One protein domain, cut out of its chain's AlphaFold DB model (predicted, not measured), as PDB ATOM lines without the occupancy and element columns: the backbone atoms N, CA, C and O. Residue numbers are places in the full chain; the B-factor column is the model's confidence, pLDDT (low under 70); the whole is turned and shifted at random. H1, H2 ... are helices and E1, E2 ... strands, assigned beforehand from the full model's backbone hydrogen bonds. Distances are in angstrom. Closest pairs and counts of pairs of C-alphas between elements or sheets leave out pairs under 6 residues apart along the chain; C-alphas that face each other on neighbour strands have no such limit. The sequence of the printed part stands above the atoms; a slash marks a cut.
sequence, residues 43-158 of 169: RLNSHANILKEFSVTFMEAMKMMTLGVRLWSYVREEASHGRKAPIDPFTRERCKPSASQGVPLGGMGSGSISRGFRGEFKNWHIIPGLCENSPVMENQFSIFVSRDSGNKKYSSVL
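What this domain is: This is residues 43 to 158 of the 169 residues of the protein "Glyco_hydr_116N domain-containing protein" of Triticum turgidum subsp. durum (UniProt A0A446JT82). The model has little regular structure and is drawn out as a rod: helices H1 and H2 at one end, hairpin E3-E4 at the other, and small hairpin E1-E2 between them among long loops. The printed part has 116 residues, 45 in named elements, running H1, H2, E1, E2, E3, E4; the class is mixed and both two-stranded sheets are antiparallel. It is extended, radius of gyration of the C-alphas 20.6 A, spanning 72 by 33 by 22 A.

Where its parts are: H1, residues 58 to 63, begins at C-alpha 58 (-1.999, -57.324, 43.667). H2 is 65 to 80, 22.5 A; E1 112 to 115; E2 121 to 125; E3 142 to 147, 17.0 A; E4 150 to 157, 21.4 A, ending at C-alpha 157 (-7.095, -11.242, 35.097).

How they stand to each other: H1 and H2 meet only through their link; in both, every O i to N i+4 pair is within hydrogen-bond range. In hairpin E1-E2, N 114 and O 122 are within hydrogen-bond range at 3.0 A. In hairpin E3-E4, N 145 and O 154 are at 2.9 A. E2 and E3 are apart.

The domain as a whole: C-alphas 66 and 149, the farthest apart, are 72.5 A apart. The printed part has no cut. Links H2 to E1 and E2 to E3 are long. pLDDT is under 70 at residues 49, 92, 94 to 96 and 150.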
ATOM      1  N   ARG A  43       6.454 -22.017  33.954       79.81
ATOM      2  CA  ARG A  43       5.675 -21.073  33.151       79.81
ATOM      3  C   ARG A  43       4.229 -21.022  33.646       79.81
ATOM      4  O   ARG A  43       3.603 -22.071  33.786       79.81
ATOM      5  N   LEU A  44       3.690 -19.816  33.841       83.56
ATOM      6  CA  LEU A  44       2.321 -19.626  34.342       83.56
ATOM      7  C   LEU A  44       1.280 -20.289  33.426       83.56
ATOM      8  O   LEU A  44       0.339 -20.897  33.913       83.56
ATOM      9  N   ASN A  45       1.476 -20.255  32.105       79.62
ATOM     10  CA  ASN A  45       0.567 -20.870  31.129       79.62
ATOM     11  C   ASN A  45       0.832 -22.368  30.854       79.62
ATOM     12  O   ASN A  45       0.247 -22.931  29.933       79.62
ATOM     13  N   SER A  46       1.732 -23.015  31.602       79.25
ATOM     14  CA  SER A  46       1.982 -24.455  31.477       79.25
ATOM     15  C   SER A  46       0.727 -25.243  31.858       79.25
ATOM     16  O   SER A  46       0.102 -24.956  32.882       79.25
ATOM     17  N   HIS A  47       0.382 -26.276  31.079       71.31
ATOM     18  CA  HIS A  47      -0.695 -27.184  31.461       71.31
ATOM     19  C   HIS A  47      -0.393 -27.839  32.812       71.31
ATOM     20  O   HIS A  47       0.717 -28.305  33.106       71.31
ATOM     21  N   ALA A  48      -1.416 -27.851  33.658       70.00
ATOM     22  CA  ALA A  48      -1.364 -28.542  34.925       70.00
ATOM     23  C   ALA A  48      -1.581 -30.034  34.664       70.00
ATOM     24  O   ALA A  48      -2.710 -30.483  34.499       70.00
ATOM     25  N   ASN A  49      -0.488 -30.792  34.578       69.56
ATOM     26  CA  ASN A  49      -0.584 -32.241  34.442       69.56
ATOM     27  C   ASN A  49      -1.355 -32.819  35.634       69.56
ATOM     28  O   ASN A  49      -1.064 -32.497  36.791       69.56
ATOM     29  N   ILE A  50      -2.318 -33.688  35.341       71.12
ATOM     30  CA  ILE A  50      -2.965 -34.511  36.359       71.12
ATOM     31  C   ILE A  50      -1.888 -35.438  36.919       71.12
ATOM     32  O   ILE A  50      -1.158 -36.083  36.160       71.12
ATOM     33  N   LEU A  51      -1.738 -35.457  38.242       73.56
ATOM     34  CA  LEU A  51      -0.747 -36.315  38.877       73.56
ATOM     35  C   LEU A  51      -1.144 -37.779  38.668       73.56
ATOM     36  O   LEU A  51      -2.310 -38.148  38.819       73.56
ATOM     37  N   LYS A  52      -0.169 -38.605  38.281       74.00
ATOM     38  CA  LYS A  52      -0.388 -40.038  38.088       74.00
ATOM     39  C   LYS A  52      -0.644 -40.675  39.452       74.00
ATOM     40  O   LYS A  52       0.201 -40.585  40.339       74.00
ATOM     41  N   GLU A  53      -1.805 -41.301  39.601       75.69
ATOM     42  CA  GLU A  53      -2.134 -42.086  40.790       75.69
ATOM     43  C   GLU A  53      -1.146 -43.260  40.911       75.69
ATOM     44  O   GLU A  53      -0.697 -43.827  39.907       75.69
ATOM     45  N   PHE A  54      -0.769 -43.602  42.142       77.94
ATOM     46  CA  PHE A  54       0.061 -44.773  42.387       77.94
ATOM     47  C   PHE A  54      -0.739 -46.030  42.011       77.94
ATOM     48  O   PHE A  54      -1.893 -46.187  42.402       77.94
ATOM     49  N   SER A  55      -0.137 -46.927  41.233       76.38
ATOM     50  CA  SER A  55      -0.732 -48.226  40.919       76.38
ATOM     51  C   SER A  55      -0.113 -49.277  41.829       76.38
ATOM     52  O   SER A  55       1.075 -49.564  41.696       76.38
ATOM     53  N   VAL A  56      -0.901 -49.836  42.744       81.38
ATOM     54  CA  VAL A  56      -0.465 -50.949  43.597       81.38
ATOM     55  C   VAL A  56      -0.716 -52.256  42.855       81.38
ATOM     56  O   VAL A  56      -1.827 -52.500  42.384       81.38
ATOM     57  N   THR A  57       0.300 -53.106  42.741       89.25
ATOM     58  CA  THR A  57       0.118 -54.461  42.204       89.25
ATOM     59  C   THR A  57      -0.598 -55.356  43.219       89.25
ATOM     60  O   THR A  57      -0.529 -55.132  44.426       89.25
ATOM     61  N   PHE A  58      -1.266 -56.420  42.766       87.19
ATOM     62  CA  PHE A  58      -1.999 -57.324  43.667       87.19
ATOM     63  C   PHE A  58      -1.113 -57.906  44.785       87.19
ATOM     64  O   PHE A  58      -1.517 -57.976  45.946       87.19
ATOM     65  N   MET A  59       0.130 -58.271  44.459       89.31
ATOM     66  CA  MET A  59       1.070 -58.825  45.436       89.31
ATOM     67  C   MET A  59       1.523 -57.781  46.469       89.31
ATOM     68  O   MET A  59       1.683 -58.111  47.643       89.31
ATOM     69  N   GLU A  60       1.707 -56.522  46.066       89.06
ATOM     70  CA  GLU A  60       1.983 -55.420  46.995       89.06
ATOM     71  C   GLU A  60       0.777 -55.128  47.891       89.06
ATOM     72  O   GLU A  60       0.951 -54.923  49.090       89.06
ATOM     73  N   ALA A  61      -0.442 -55.182  47.346       87.62
ATOM     74  CA  ALA A  61      -1.668 -55.006  48.120       87.62
ATOM     75  C   ALA A  61      -1.801 -56.076  49.215       87.62
ATOM     76  O   ALA A  61      -2.076 -55.743  50.368       87.62
ATOM     77  N   MET A  62      -1.511 -57.343  48.892       89.31
ATOM     78  CA  MET A  62      -1.482 -58.432  49.879       89.31
ATOM     79  C   MET A  62      -0.417 -58.206  50.959       89.31
ATOM     80  O   MET A  62      -0.694 -58.394  52.143       89.31
ATOM     81  N   LYS A  63       0.784 -57.743  50.585       91.19
ATOM     82  CA  LYS A  63       1.853 -57.416  51.546       91.19
ATOM     83  C   LYS A  63       1.497 -56.233  52.452       91.19
ATOM     84  O   LYS A  63       1.915 -56.206  53.604       91.19
ATOM     85  N   MET A  64       0.721 -55.272  51.951       91.12
ATOM     86  CA  MET A  64       0.281 -54.089  52.698       91.12
ATOM     87  C   MET A  64      -1.055 -54.282  53.433       91.12
ATOM     88  O   MET A  64      -1.539 -53.341  54.058       91.12
ATOM     89  N   MET A  65      -1.652 -55.480  53.414       90.50
ATOM     90  CA  MET A  65      -2.967 -55.732  54.019       90.50
ATOM     91  C   MET A  65      -3.009 -55.389  55.516       90.50
ATOM     92  O   MET A  65      -3.962 -54.764  55.977       90.50
ATOM     93  N   THR A  66      -1.964 -55.732  56.274       91.88
ATOM     94  CA  THR A  66      -1.873 -55.422  57.713       91.88
ATOM     95  C   THR A  66      -1.856 -53.914  57.979       91.88
ATOM     96  O   THR A  66      -2.535 -53.437  58.889       91.88
ATOM     97  N   LEU A  67      -1.139 -53.150  57.147       92.25
ATOM     98  CA  LEU A  67      -1.144 -51.686  57.179       92.25
ATOM     99  C   LEU A  67      -2.527 -51.138  56.807       92.25
ATOM    100  O   LEU A  67      -3.012 -50.219  57.462       92.25
ATOM    101  N   GLY A  68      -3.172 -51.726  55.797       91.38
ATOM    102  CA  GLY A  68      -4.515 -51.356  55.360       91.38
ATOM    103  C   GLY A  68      -5.550 -51.498  56.475       91.38
ATOM    104  O   GLY A  68      -6.271 -50.544  56.752       91.38
ATOM    105  N   VAL A  69      -5.577 -52.638  57.174       92.31
ATOM    106  CA  VAL A  69      -6.492 -52.868  58.309       92.31
ATOM    107  C   VAL A  69      -6.247 -51.859  59.431       92.31
ATOM    108  O   VAL A  69      -7.203 -51.290  59.953       92.31
ATOM    109  N   ARG A  70      -4.979 -51.590  59.765       92.69
ATOM    110  CA  ARG A  70      -4.610 -50.604  60.792       92.69
ATOM    111  C   ARG A  70      -5.048 -49.188  60.420       92.69
ATOM    112  O   ARG A  70      -5.523 -48.437  61.266       92.69
ATOM    113  N   LEU A  71      -4.858 -48.805  59.163       92.62
ATOM    114  CA  LEU A  71      -5.231 -47.477  58.697       92.62
ATOM    115  C   LEU A  71      -6.752 -47.338  58.622       92.62
ATOM    116  O   LEU A  71      -7.290 -46.302  58.988       92.62
ATOM    117  N   TRP A  72      -7.453 -48.403  58.237       91.69
ATOM    118  CA  TRP A  72      -8.911 -48.439  58.233       91.69
ATOM    119  C   TRP A  72      -9.500 -48.328  59.645       91.69
ATOM    120  O   TRP A  72     -10.429 -47.548  59.853       91.69
ATOM    121  N   SER A  73      -8.944 -49.047  60.631       91.75
ATOM    122  CA  SER A  73      -9.389 -48.918  62.024       91.75
ATOM    123  C   SER A  73      -9.168 -47.501  62.555       91.75
ATOM    124  O   SER A  73     -10.065 -46.955  63.185       91.75
ATOM    125  N   TYR A  74      -8.026 -46.885  62.227       91.31
ATOM    126  CA  TYR A  74      -7.716 -45.502  62.600       91.31
ATOM    127  C   TYR A  74      -8.678 -44.489  61.963       91.31
ATOM    128  O   TYR A  74      -9.248 -43.653  62.657       91.31
ATOM    129  N   VAL A  75      -8.917 -44.591  60.651       90.06
ATOM    130  CA  VAL A  75      -9.854 -43.705  59.936       90.06
ATOM    131  C   VAL A  75     -11.259 -43.808  60.533       90.06
ATOM    132  O   VAL A  75     -11.929 -42.795  60.720       90.06
ATOM    133  N   ARG A  76     -11.702 -45.022  60.877       90.19
ATOM    134  CA  ARG A  76     -13.008 -45.255  61.502       90.19
ATOM    135  C   ARG A  76     -13.092 -44.699  62.927       90.19
ATOM    136  O   ARG A  76     -14.147 -44.200  63.312       90.19
ATOM    137  N   GLU A  77     -12.012 -44.779  63.696       92.12
ATOM    138  CA  GLU A  77     -11.926 -44.208  65.042       92.12
ATOM    139  C   GLU A  77     -11.992 -42.674  65.002       92.12
ATOM    140  O   GLU A  77     -12.841 -42.076  65.662       92.12
ATOM    141  N   GLU A  78     -11.193 -42.031  64.148       89.25
ATOM    142  CA  GLU A  78     -11.239 -40.574  63.940       89.25
ATOM    143  C   GLU A  78     -12.620 -40.108  63.458       89.25
ATOM    144  O   GLU A  78     -13.159 -39.123  63.967       89.25
ATOM    145  N   ALA A  79     -13.243 -40.857  62.540       87.38
ATOM    146  CA  ALA A  79     -14.594 -40.570  62.069       87.38
ATOM    147  C   ALA A  79     -15.639 -40.673  63.193       87.38
ATOM    148  O   ALA A  79     -16.599 -39.903  63.204       87.38
ATOM    149  N   SER A  80     -15.446 -41.571  64.167       90.00
ATOM    150  CA  SER A  80     -16.329 -41.679  65.337       90.00
ATOM    151  C   SER A  80     -16.230 -40.456  66.256       90.00
ATOM    152  O   SER A  80     -17.217 -40.061  66.872       90.00
ATOM    153  N   HIS A  81     -15.067 -39.799  66.275       89.75
ATOM    154  CA  HIS A  81     -14.844 -38.520  66.947       89.75
ATOM    155  C   HIS A  81     -15.246 -37.305  66.086       89.75
ATOM    156  O   HIS A  81     -15.020 -36.167  66.494       89.75
ATOM    157  N   GLY A  82     -15.816 -37.519  64.893       84.88
ATOM    158  CA  GLY A  82     -16.199 -36.451  63.965       84.88
ATOM    159  C   GLY A  82     -15.016 -35.734  63.305       84.88
ATOM    160  O   GLY A  82     -15.177 -34.624  62.800       84.88
ATOM    161  N   ARG A  83     -13.820 -36.337  63.315       83.19
ATOM    162  CA  ARG A  83     -12.590 -35.768  62.746       83.19
ATOM    163  C   ARG A  83     -12.257 -36.454  61.422       83.19
ATOM    164  O   ARG A  83     -12.538 -37.634  61.226       83.19
ATOM    165  N   LYS A  84     -11.631 -35.716  60.500       82.25
ATOM    166  CA  LYS A  84     -11.078 -36.293  59.266       82.25
ATOM    167  C   LYS A  84      -9.644 -36.746  59.535       82.25
ATOM    168  O   LYS A  84      -8.830 -35.959  60.019       82.25
ATOM    169  N   ALA A  85      -9.337 -37.999  59.211       83.88
ATOM    170  CA  ALA A  85      -7.981 -38.518  59.324       83.88
ATOM    171  C   ALA A  85      -7.026 -37.741  58.388       83.88
ATOM    172  O   ALA A  85      -7.382 -37.500  57.230       83.88
ATOM    173  N   PRO A  86      -5.807 -37.382  58.840       78.44
ATOM    174  CA  PRO A  86      -4.842 -36.654  58.008       78.44
ATOM    175  C   PRO A  86      -4.428 -37.407  56.738       78.44
ATOM    176  O   PRO A  86      -4.155 -36.794  55.709       78.44
ATOM    177  N   ILE A  87      -4.366 -38.738  56.817       80.25
ATOM    178  CA  ILE A  87      -4.072 -39.625  55.693       80.25
ATOM    179  C   ILE A  87      -5.233 -40.606  55.584       80.25
ATOM    180  O   ILE A  87      -5.353 -41.521  56.397       80.25
ATOM    181  N   ASP A  88      -6.067 -40.413  54.570       81.44
ATOM    182  CA  ASP A  88      -7.176 -41.306  54.263       81.44
ATOM    183  C   ASP A  88      -7.051 -41.815  52.819       81.44
ATOM    184  O   ASP A  88      -7.375 -41.092  51.875       81.44
ATOM    185  N   PRO A  89      -6.549 -43.046  52.615       80.88
ATOM    186  CA  PRO A  89      -6.459 -43.644  51.289       80.88
ATOM    187  C   PRO A  89      -7.769 -44.307  50.840       80.88
ATOM    188  O   PRO A  89      -7.848 -44.762  49.700       80.88
ATOM    189  N   PHE A  90      -8.770 -44.419  51.719       81.44
ATOM    190  CA  PHE A  90     -10.021 -45.130  51.449       81.44
ATOM    191  C   PHE A  90     -11.117 -44.179  50.968       81.44
ATOM    192  O   PHE A  90     -11.944 -44.558  50.137       81.44
ATOM    193  N   THR A  91     -11.102 -42.931  51.438       77.12
ATOM    194  CA  THR A  91     -12.017 -41.894  50.962       77.12
ATOM    195  C   THR A  91     -11.441 -41.201  49.736       77.12
ATOM    196  O   THR A  91     -10.425 -40.511  49.792       77.12
ATOM    197  N   ARG A  92     -12.125 -41.337  48.596       69.69
ATOM    198  CA  ARG A  92     -11.737 -40.635  47.370       69.69
ATOM    199  C   ARG A  92     -12.097 -39.153  47.484       69.69
ATOM    200  O   ARG A  92     -13.269 -38.802  47.608       69.69
ATOM    201  N   GLU A  93     -11.100 -38.276  47.406       70.31
ATOM    202  CA  GLU A  93     -11.355 -36.836  47.341       70.31
ATOM    203  C   GLU A  93     -11.996 -36.445  46.002       70.31
ATOM    204  O   GLU A  93     -11.686 -37.007  44.949       70.31
ATOM    205  N   ARG A  94     -12.910 -35.465  46.040       62.69
ATOM    206  CA  ARG A  94     -13.653 -35.009  44.852       62.69
ATOM    207  C   ARG A  94     -12.752 -34.314  43.829       62.69
ATOM    208  O   ARG A  94     -12.967 -34.453  42.628       62.69
ATOM    209  N   CYS A  95     -11.740 -33.586  44.295       63.19
ATOM    210  CA  CYS A  95     -10.791 -32.880  43.442       63.19
ATOM    211  C   CYS A  95      -9.545 -33.743  43.236       63.19
ATOM    212  O   CYS A  95      -8.820 -34.028  44.186       63.19
ATOM    213  N   LYS A  96      -9.271 -34.139  41.987       67.75
ATOM    214  CA  LYS A  96      -8.028 -34.851  41.670       67.75
ATOM    215  C   LYS A  96      -6.822 -33.942  41.932       67.75
ATOM    216  O   LYS A  96      -6.856 -32.765  41.560       67.75
ATOM    217  N   PRO A  97      -5.737 -34.472  42.517       70.62
ATOM    218  CA  PRO A  97      -4.553 -33.679  42.789       70.62
ATOM    219  C   PRO A  97      -3.913 -33.243  41.462       70.62
ATOM    220  O   PRO A  97      -3.505 -34.050  40.625       70.62
ATOM    221  N   SER A  98      -3.863 -31.930  41.259       74.25
ATOM    222  CA  SER A  98      -3.290 -31.297  40.071       74.25
ATOM    223  C   SER A  98      -1.873 -30.812  40.357       74.25
ATOM    224  O   SER A  98      -1.615 -30.238  41.418       74.25
ATOM    225  N   ALA A  99      -0.969 -30.944  39.381       78.88
ATOM    226  CA  ALA A  99       0.395 -30.421  39.466       78.88
ATOM    227  C   ALA A  99       0.476 -28.876  39.448       78.88
ATOM    228  O   ALA A  99       1.580 -28.337  39.372       78.88
ATOM    229  N   SER A 100      -0.655 -28.157  39.507       80.44
ATOM    230  CA  SER A 100      -0.733 -26.697  39.684       80.44
ATOM    231  C   SER A 100      -0.552 -26.217  41.124       80.44
ATOM    232  O   SER A 100      -1.138 -25.219  41.522       80.44
ATOM    233  N   GLN A 101       0.216 -26.929  41.945       85.94
ATOM    234  CA  GLN A 101       0.491 -26.497  43.317       85.94
ATOM    235  C   GLN A 101       1.452 -25.300  43.351       85.94
ATOM    236  O   GLN A 101       2.092 -24.959  42.351       85.94
ATOM    237  N   GLY A 102       1.525 -24.654  44.508       88.44
ATOM    238  CA  GLY A 102       2.484 -23.596  44.787       88.44
ATOM    239  C   GLY A 102       2.716 -23.454  46.284       88.44
ATOM    240  O   GLY A 102       2.245 -24.276  47.075       88.44
ATOM    241  N   VAL A 103       3.495 -22.441  46.653       91.62
ATOM    242  CA  VAL A 103       3.958 -22.242  48.030       91.62
ATOM    243  C   VAL A 103       2.782 -21.797  48.911       91.62
ATOM    244  O   VAL A 103       2.023 -20.916  48.496       91.62
ATOM    245  N   PRO A 104       2.592 -22.405  50.096       92.69
ATOM    246  CA  PRO A 104       1.562 -21.976  51.029       92.69
ATOM    247  C   PRO A 104       1.877 -20.586  51.585       92.69
ATOM    248  O   PRO A 104       3.019 -20.267  51.912       92.69
ATOM    249  N   LEU A 105       0.835 -19.776  51.715       93.44
ATOM    250  CA  LEU A 105       0.856 -18.463  52.336       93.44
ATOM    251  C   LEU A 105       0.173 -18.590  53.697       93.44
ATOM    252  O   LEU A 105      -1.019 -18.888  53.768       93.44
ATOM    253  N   GLY A 106       0.927 -18.415  54.776       93.75
ATOM    254  CA  GLY A 106       0.412 -18.537  56.137       93.75
ATOM    255  C   GLY A 106       1.535 -18.654  57.159       93.75
ATOM    256  O   GLY A 106       2.588 -19.222  56.871       93.75
ATOM    257  N   GLY A 107       1.312 -18.094  58.345       92.38
ATOM    258  CA  GLY A 107       2.208 -18.246  59.481       92.38
ATOM    259  C   GLY A 107       1.998 -19.578  60.197       92.38
ATOM    260  O   GLY A 107       1.009 -20.291  59.999       92.38
ATOM    261  N   MET A 108       2.931 -19.919  61.082       91.56
ATOM    262  CA  MET A 108       2.765 -21.076  61.954       91.56
ATOM    263  C   MET A 108       1.549 -20.861  62.868       91.56
ATOM    264  O   MET A 108       1.465 -19.859  63.571       91.56
ATOM    265  N   GLY A 109       0.593 -21.793  62.840       89.25
ATOM    266  CA  GLY A 109      -0.613 -21.749  63.675       89.25
ATOM    267  C   GLY A 109      -1.756 -20.858  63.169       89.25
ATOM    268  O   GLY A 109      -2.850 -20.956  63.712       89.25
ATOM    269  N   SER A 110      -1.565 -20.049  62.117       91.25
ATOM    270  CA  SER A 110      -2.634 -19.191  61.561       91.25
ATOM    271  C   SER A 110      -3.535 -19.890  60.538       91.25
ATOM    272  O   SER A 110      -4.507 -19.306  60.070       91.25
ATOM    273  N   GLY A 111      -3.161 -21.101  60.126       92.56
ATOM    274  CA  GLY A 111      -3.649 -21.697  58.888       92.56
ATOM    275  C   GLY A 111      -2.930 -21.134  57.658       92.56
ATOM    276  O   GLY A 111      -2.175 -20.158  57.747       92.56
ATOM    277  N   SER A 112      -3.126 -21.785  56.512       93.75
ATOM    278  CA  SER A 112      -2.449 -21.430  55.258       93.75
ATOM    279  C   SER A 112      -3.357 -21.531  54.041       93.75
ATOM    280  O   SER A 112      -4.243 -22.380  53.991       93.75
ATOM    281  N   ILE A 113      -3.084 -20.719  53.025       94.50
ATOM    282  CA  ILE A 113      -3.740 -20.765  51.716       94.50
ATOM    283  C   ILE A 113      -2.646 -20.895  50.667       94.50
ATOM    284  O   ILE A 113      -1.713 -20.096  50.652       94.50
ATOM    285  N   SER A 114      -2.736 -21.870  49.768       92.12
ATOM    286  CA  SER A 114      -1.761 -21.975  48.684       92.12
ATOM    287  C   SER A 114      -2.231 -21.241  47.437       92.12
ATOM    288  O   SER A 114      -3.395 -21.288  47.044       92.12
ATOM    289  N   ARG A 115      -1.288 -20.610  46.742       90.94
ATOM    290  CA  ARG A 115      -1.523 -20.088  45.397       90.94
ATOM    291  C   ARG A 115      -0.785 -20.954  44.393       90.94
ATOM    292  O   ARG A 115       0.433 -21.087  44.466       90.94
ATOM    293  N   GLY A 116      -1.519 -21.570  43.474       88.75
ATOM    294  CA  GLY A 116      -0.939 -22.376  42.409       88.75
ATOM    295  C   GLY A 116      -0.080 -21.543  41.462       88.75
ATOM    296  O   GLY A 116      -0.285 -20.337  41.324       88.75
ATOM    297  N   PHE A 117       0.841 -22.179  40.730       87.25
ATOM    298  CA  PHE A 117       1.653 -21.458  39.735       87.25
ATOM    299  C   PHE A 117       0.807 -20.815  38.616       87.25
ATOM    300  O   PHE A 117       1.284 -19.928  37.927       87.25
ATOM    301  N   ARG A 118      -0.450 -21.239  38.422       86.12
ATOM    302  CA  ARG A 118      -1.402 -20.610  37.486       86.12
ATOM    303  C   ARG A 118      -2.125 -19.397  38.089       86.12
ATOM    304  O   ARG A 118      -2.977 -18.816  37.443       86.12
ATOM    305  N   GLY A 119      -1.827 -19.012  39.324       87.50
ATOM    306  CA  GLY A 119      -2.437 -17.854  39.973       87.50
ATOM    307  C   GLY A 119      -3.710 -18.146  40.770       87.50
ATOM    308  O   GLY A 119      -4.102 -17.282  41.546       87.50
ATOM    309  N   GLU A 120      -4.282 -19.349  40.654       87.50
ATOM    310  CA  GLU A 120      -5.460 -19.810  41.406       87.50
ATOM    311  C   GLU A 120      -5.169 -20.015  42.902       87.50
ATOM    312  O   GLU A 120      -4.153 -20.616  43.264       87.50
ATOM    313  N   PHE A 121      -6.066 -19.547  43.773       90.56
ATOM    314  CA  PHE A 121      -6.010 -19.816  45.214       90.56
ATOM    315  C   PHE A 121      -6.723 -21.130  45.522       90.56
ATOM    316  O   PHE A 121      -7.903 -21.279  45.207       90.56
ATOM    317  N   LYS A 122      -6.000 -22.078  46.119       88.44
ATOM    318  CA  LYS A 122      -6.460 -23.440  46.414       88.44
ATOM    319  C   LYS A 122      -5.752 -24.005  47.652       88.44
ATOM    320  O   LYS A 122      -4.837 -23.381  48.180       88.44
ATOM    321  N   ASN A 123      -6.115 -25.215  48.071       89.38
ATOM    322  CA  ASN A 123      -5.555 -25.885  49.255       89.38
ATOM    323  C   ASN A 123      -5.681 -25.001  50.510       89.38
ATOM    324  O   ASN A 123      -4.697 -24.510  51.068       89.38
ATOM    325  N   TRP A 124      -6.919 -24.765  50.923       91.69
ATOM    326  CA  TRP A 124      -7.250 -23.969  52.094       91.69
ATOM    327  C   TRP A 124      -7.064 -24.815  53.352       91.69
ATOM    328  O   TRP A 124      -7.781 -25.788  53.570       91.69
ATOM    329  N   HIS A 125      -6.092 -24.442  54.177       92.00
ATOM    330  CA  HIS A 125      -5.820 -25.021  55.495       92.00
ATOM    331  C   HIS A 125      -6.185 -24.007  56.585       92.00
ATOM    332  O   HIS A 125      -5.367 -23.683  57.444       92.00
ATOM    333  N   ILE A 126      -7.380 -23.423  56.500       91.25
ATOM    334  CA  ILE A 126      -7.857 -22.451  57.495       91.25
ATOM    335  C   ILE A 126      -8.337 -23.171  58.754       91.25
ATOM    336  O   ILE A 126      -8.046 -22.751  59.869       91.25
ATOM    337  N   ILE A 127      -9.040 -24.287  58.567       87.44
ATOM    338  CA  ILE A 127      -9.527 -25.124  59.657       87.44
ATOM    339  C   ILE A 127      -8.439 -26.156  59.988       87.44
ATOM    340  O   ILE A 127      -8.066 -26.943  59.115       87.44
ATOM    341  N   PRO A 128      -7.921 -26.196  61.229       84.19
ATOM    342  CA  PRO A 128      -6.914 -27.175  61.619       84.19
ATOM    343  C   PRO A 128      -7.383 -28.612  61.360       84.19
ATOM    344  O   PRO A 128      -8.463 -29.013  61.786       84.19
ATOM    345  N   GLY A 129      -6.555 -29.398  60.672       79.69
ATOM    346  CA  GLY A 129      -6.868 -30.790  60.330       79.69
ATOM    347  C   GLY A 129      -7.763 -30.972  59.099       79.69
ATOM    348  O   GLY A 129      -7.977 -32.110  58.687       79.69
ATOM    349  N   LEU A 130      -8.238 -29.888  58.475       83.25
ATOM    350  CA  LEU A 130      -8.959 -29.931  57.205       83.25
ATOM    351  C   LEU A 130      -8.155 -29.226  56.109       83.25
ATOM    352  O   LEU A 130      -7.575 -28.161  56.309       83.25
ATOM    353  N   CYS A 131      -8.144 -29.838  54.928       84.94
ATOM    354  CA  CYS A 131      -7.597 -29.250  53.718       84.94
ATOM    355  C   CYS A 131      -8.680 -29.249  52.640       84.94
ATOM    356  O   CYS A 131      -9.153 -30.312  52.227       84.94
ATOM    357  N   GLU A 132      -9.071 -28.060  52.188       87.75
ATOM    358  CA  GLU A 132      -9.991 -27.905  51.067       87.75
ATOM    359  C   GLU A 132      -9.203 -27.603  49.791       87.75
ATOM    360  O   GLU A 132      -8.670 -26.514  49.586       87.75
ATOM    361  N   ASN A 133      -9.128 -28.589  48.901       83.69
ATOM    362  CA  ASN A 133      -8.351 -28.494  47.662       83.69
ATOM    363  C   ASN A 133      -9.046 -27.692  46.545       83.69
ATOM    364  O   ASN A 133      -8.459 -27.504  45.477       83.69
ATOM    365  N   SER A 134     -10.283 -27.229  46.761       84.25
ATOM    366  CA  SER A 134     -11.053 -26.522  45.734       84.25
ATOM    367  C   SER A 134     -10.460 -25.140  45.445       84.25
ATOM    368  O   SER A 134     -10.165 -24.395  46.386       84.25
ATOM    369  N   PRO A 135     -10.291 -24.764  44.167       85.19
ATOM    370  CA  PRO A 135      -9.960 -23.395  43.819       85.19
ATOM    371  C   PRO A 135     -11.157 -22.467  44.081       85.19
ATOM    372  O   PRO A 135     -12.302 -22.864  43.862       85.19
ATOM    373  N   VAL A 136     -10.882 -21.237  44.523       87.69
ATOM    374  CA  VAL A 136     -11.875 -20.148  44.608       87.69
ATOM    375  C   VAL A 136     -11.590 -19.171  43.475       87.69
ATOM    376  O   VAL A 136     -10.502 -18.597  43.405       87.69
ATOM    377  N   MET A 137     -12.546 -19.032  42.559       83.31
ATOM    378  CA  MET A 137     -12.346 -18.372  41.268       83.31
ATOM    379  C   MET A 137     -12.387 -16.852  41.348       83.31
ATOM    380  O   MET A 137     -11.774 -16.168  40.533       83.31
ATOM    381  N   GLU A 138     -13.068 -16.345  42.362       86.81
ATOM    382  CA  GLU A 138     -13.282 -14.936  42.655       86.81
ATOM    383  C   GLU A 138     -12.006 -14.278  43.197       86.81
ATOM    384  O   GLU A 138     -11.775 -13.085  43.006       86.81
ATOM    385  N   ASN A 139     -11.140 -15.067  43.835       90.50
ATOM    386  CA  ASN A 139      -9.887 -14.591  44.404       90.50
ATOM    387  C   ASN A 139      -8.828 -14.499  43.307       90.50
ATOM    388  O   ASN A 139      -8.185 -15.490  42.965       90.50
ATOM    389  N   GLN A 140      -8.647 -13.309  42.737       91.25
ATOM    390  CA  GLN A 140      -7.698 -13.079  41.649       91.25
ATOM    391  C   GLN A 140      -7.020 -11.717  41.749       91.25
ATOM    392  O   GLN A 140      -7.554 -10.758  42.300       91.25
ATOM    393  N   PHE A 141      -5.846 -11.625  41.130       92.19
ATOM    394  CA  PHE A 141      -5.224 -10.342  40.828       92.19
ATOM    395  C   PHE A 141      -5.571  -9.943  39.399       92.19
ATOM    396  O   PHE A 141      -5.437 -10.749  38.476       92.19
ATOM    397  N   SER A 142      -5.979  -8.691  39.217       92.00
ATOM    398  CA  SER A 142      -6.276  -8.120  37.905       92.00
ATOM    399  C   SER A 142      -5.396  -6.909  37.663       92.00
ATOM    400  O   SER A 142      -5.099  -6.154  38.587       92.00
ATOM    401  N   ILE A 143      -4.982  -6.723  36.415       93.62
ATOM    402  CA  ILE A 143      -4.215  -5.559  35.994       93.62
ATOM    403  C   ILE A 143      -5.054  -4.709  35.049       93.62
ATOM    404  O   ILE A 143      -5.726  -5.224  34.153       93.62
ATOM    405  N   PHE A 144      -4.987  -3.397  35.255       93.50
ATOM    406  CA  PHE A 144      -5.520  -2.398  34.347       93.50
ATOM    407  C   PHE A 144      -4.376  -1.515  33.852       93.50
ATOM    408  O   PHE A 144      -3.608  -0.988  34.653       93.50
ATOM    409  N   VAL A 145      -4.260  -1.362  32.536       92.38
ATOM    410  CA  VAL A 145      -3.224  -0.542  31.904       92.38
ATOM    411  C   VAL A 145      -3.881   0.460  30.966       92.38
ATOM    412  O   VAL A 145      -4.674   0.096  30.092       92.38
ATOM    413  N   SER A 146      -3.507   1.725  31.136       90.12
ATOM    414  CA  SER A 146      -3.880   2.847  30.275       90.12
ATOM    415  C   SER A 146      -2.609   3.566  29.838       90.12
ATOM    416  O   SER A 146      -1.667   3.672  30.617       90.12
ATOM    417  N   ARG A 147      -2.567   4.041  28.591       87.56
ATOM    418  CA  ARG A 147      -1.477   4.890  28.094       87.56
ATOM    419  C   ARG A 147      -1.994   6.308  27.922       87.56
ATOM    420  O   ARG A 147      -3.026   6.490  27.284       87.56
ATOM    421  N   ASP A 148      -1.241   7.286  28.411       81.75
ATOM    422  CA  ASP A 148      -1.638   8.703  28.391       81.75
ATOM    423  C   ASP A 148      -1.900   9.240  26.974       81.75
ATOM    424  O   ASP A 148      -2.709  10.140  26.781       81.75
ATOM    425  N   SER A 149      -1.255   8.650  25.964       73.38
ATOM    426  CA  SER A 149      -1.343   9.065  24.562       73.38
ATOM    427  C   SER A 149      -2.275   8.214  23.688       73.38
ATOM    428  O   SER A 149      -2.312   8.411  22.474       73.38
ATOM    429  N   GLY A 150      -3.030   7.257  24.247       68.31
ATOM    430  CA  GLY A 150      -3.887   6.375  23.448       68.31
ATOM    431  C   GLY A 150      -5.204   5.981  24.115       68.31
ATOM    432  O   GLY A 150      -5.230   5.556  25.261       68.31
ATOM    433  N   ASN A 151      -6.299   5.982  23.345       74.81
ATOM    434  CA  ASN A 151      -7.644   5.555  23.781       74.81
ATOM    435  C   ASN A 151      -7.774   4.052  24.123       74.81
ATOM    436  O   ASN A 151      -8.879   3.558  24.347       74.81
ATOM    437  N   LYS A 152      -6.675   3.290  24.135       79.62
ATOM    438  CA  LYS A 152      -6.698   1.843  24.369       79.62
ATOM    439  C   LYS A 152      -6.497   1.553  25.853       79.62
ATOM    440  O   LYS A 152      -5.402   1.722  26.382       79.62
ATOM    441  N   LYS A 153      -7.568   1.091  26.491       89.19
ATOM    442  CA  LYS A 153      -7.592   0.608  27.872       89.19
ATOM    443  C   LYS A 153      -7.590  -0.916  27.853       89.19
ATOM    444  O   LYS A 153      -8.359  -1.513  27.103       89.19
ATOM    445  N   TYR A 154      -6.741  -1.532  28.669       89.88
ATOM    446  CA  TYR A 154      -6.654  -2.985  28.783       89.88
ATOM    447  C   TYR A 154      -6.888  -3.410  30.224       89.88
ATOM    448  O   TYR A 154      -6.246  -2.892  31.134       89.88
ATOM    449  N   SER A 155      -7.782  -4.375  30.415       90.94
ATOM    450  CA  SER A 155      -8.011  -5.052  31.689       90.94
ATOM    451  C   SER A 155      -7.843  -6.549  31.492       90.94
ATOM    452  O   SER A 155      -8.422  -7.108  30.560       90.94
ATOM    453  N   SER A 156      -7.071  -7.199  32.355       90.50
ATOM    454  CA  SER A 156      -6.903  -8.650  32.309       90.50
ATOM    455  C   SER A 156      -6.740  -9.236  33.703       90.50
ATOM    456  O   SER A 156      -6.091  -8.641  34.566       90.50
ATOM    457  N   VAL A 157      -7.304 -10.425  33.901       90.12
ATOM    458  CA  VAL A 157      -7.095 -11.242  35.097       90.12
ATOM    459  C   VAL A 157      -5.783 -12.008  34.936       90.12
ATOM    460  O   VAL A 157      -5.520 -12.600  33.888       90.12
ATOM    461  N   LEU A 158      -4.946 -12.024  35.971       89.12
ATOM    462  CA  LEU A 158      -3.648 -12.704  35.969       89.12
ATOM    463  C   LEU A 158      -3.784 -14.207  36.271       89.12
ATOM    464  O   LEU A 158      -3.103 -14.742  37.149       89.12
TER     465      LEU A 158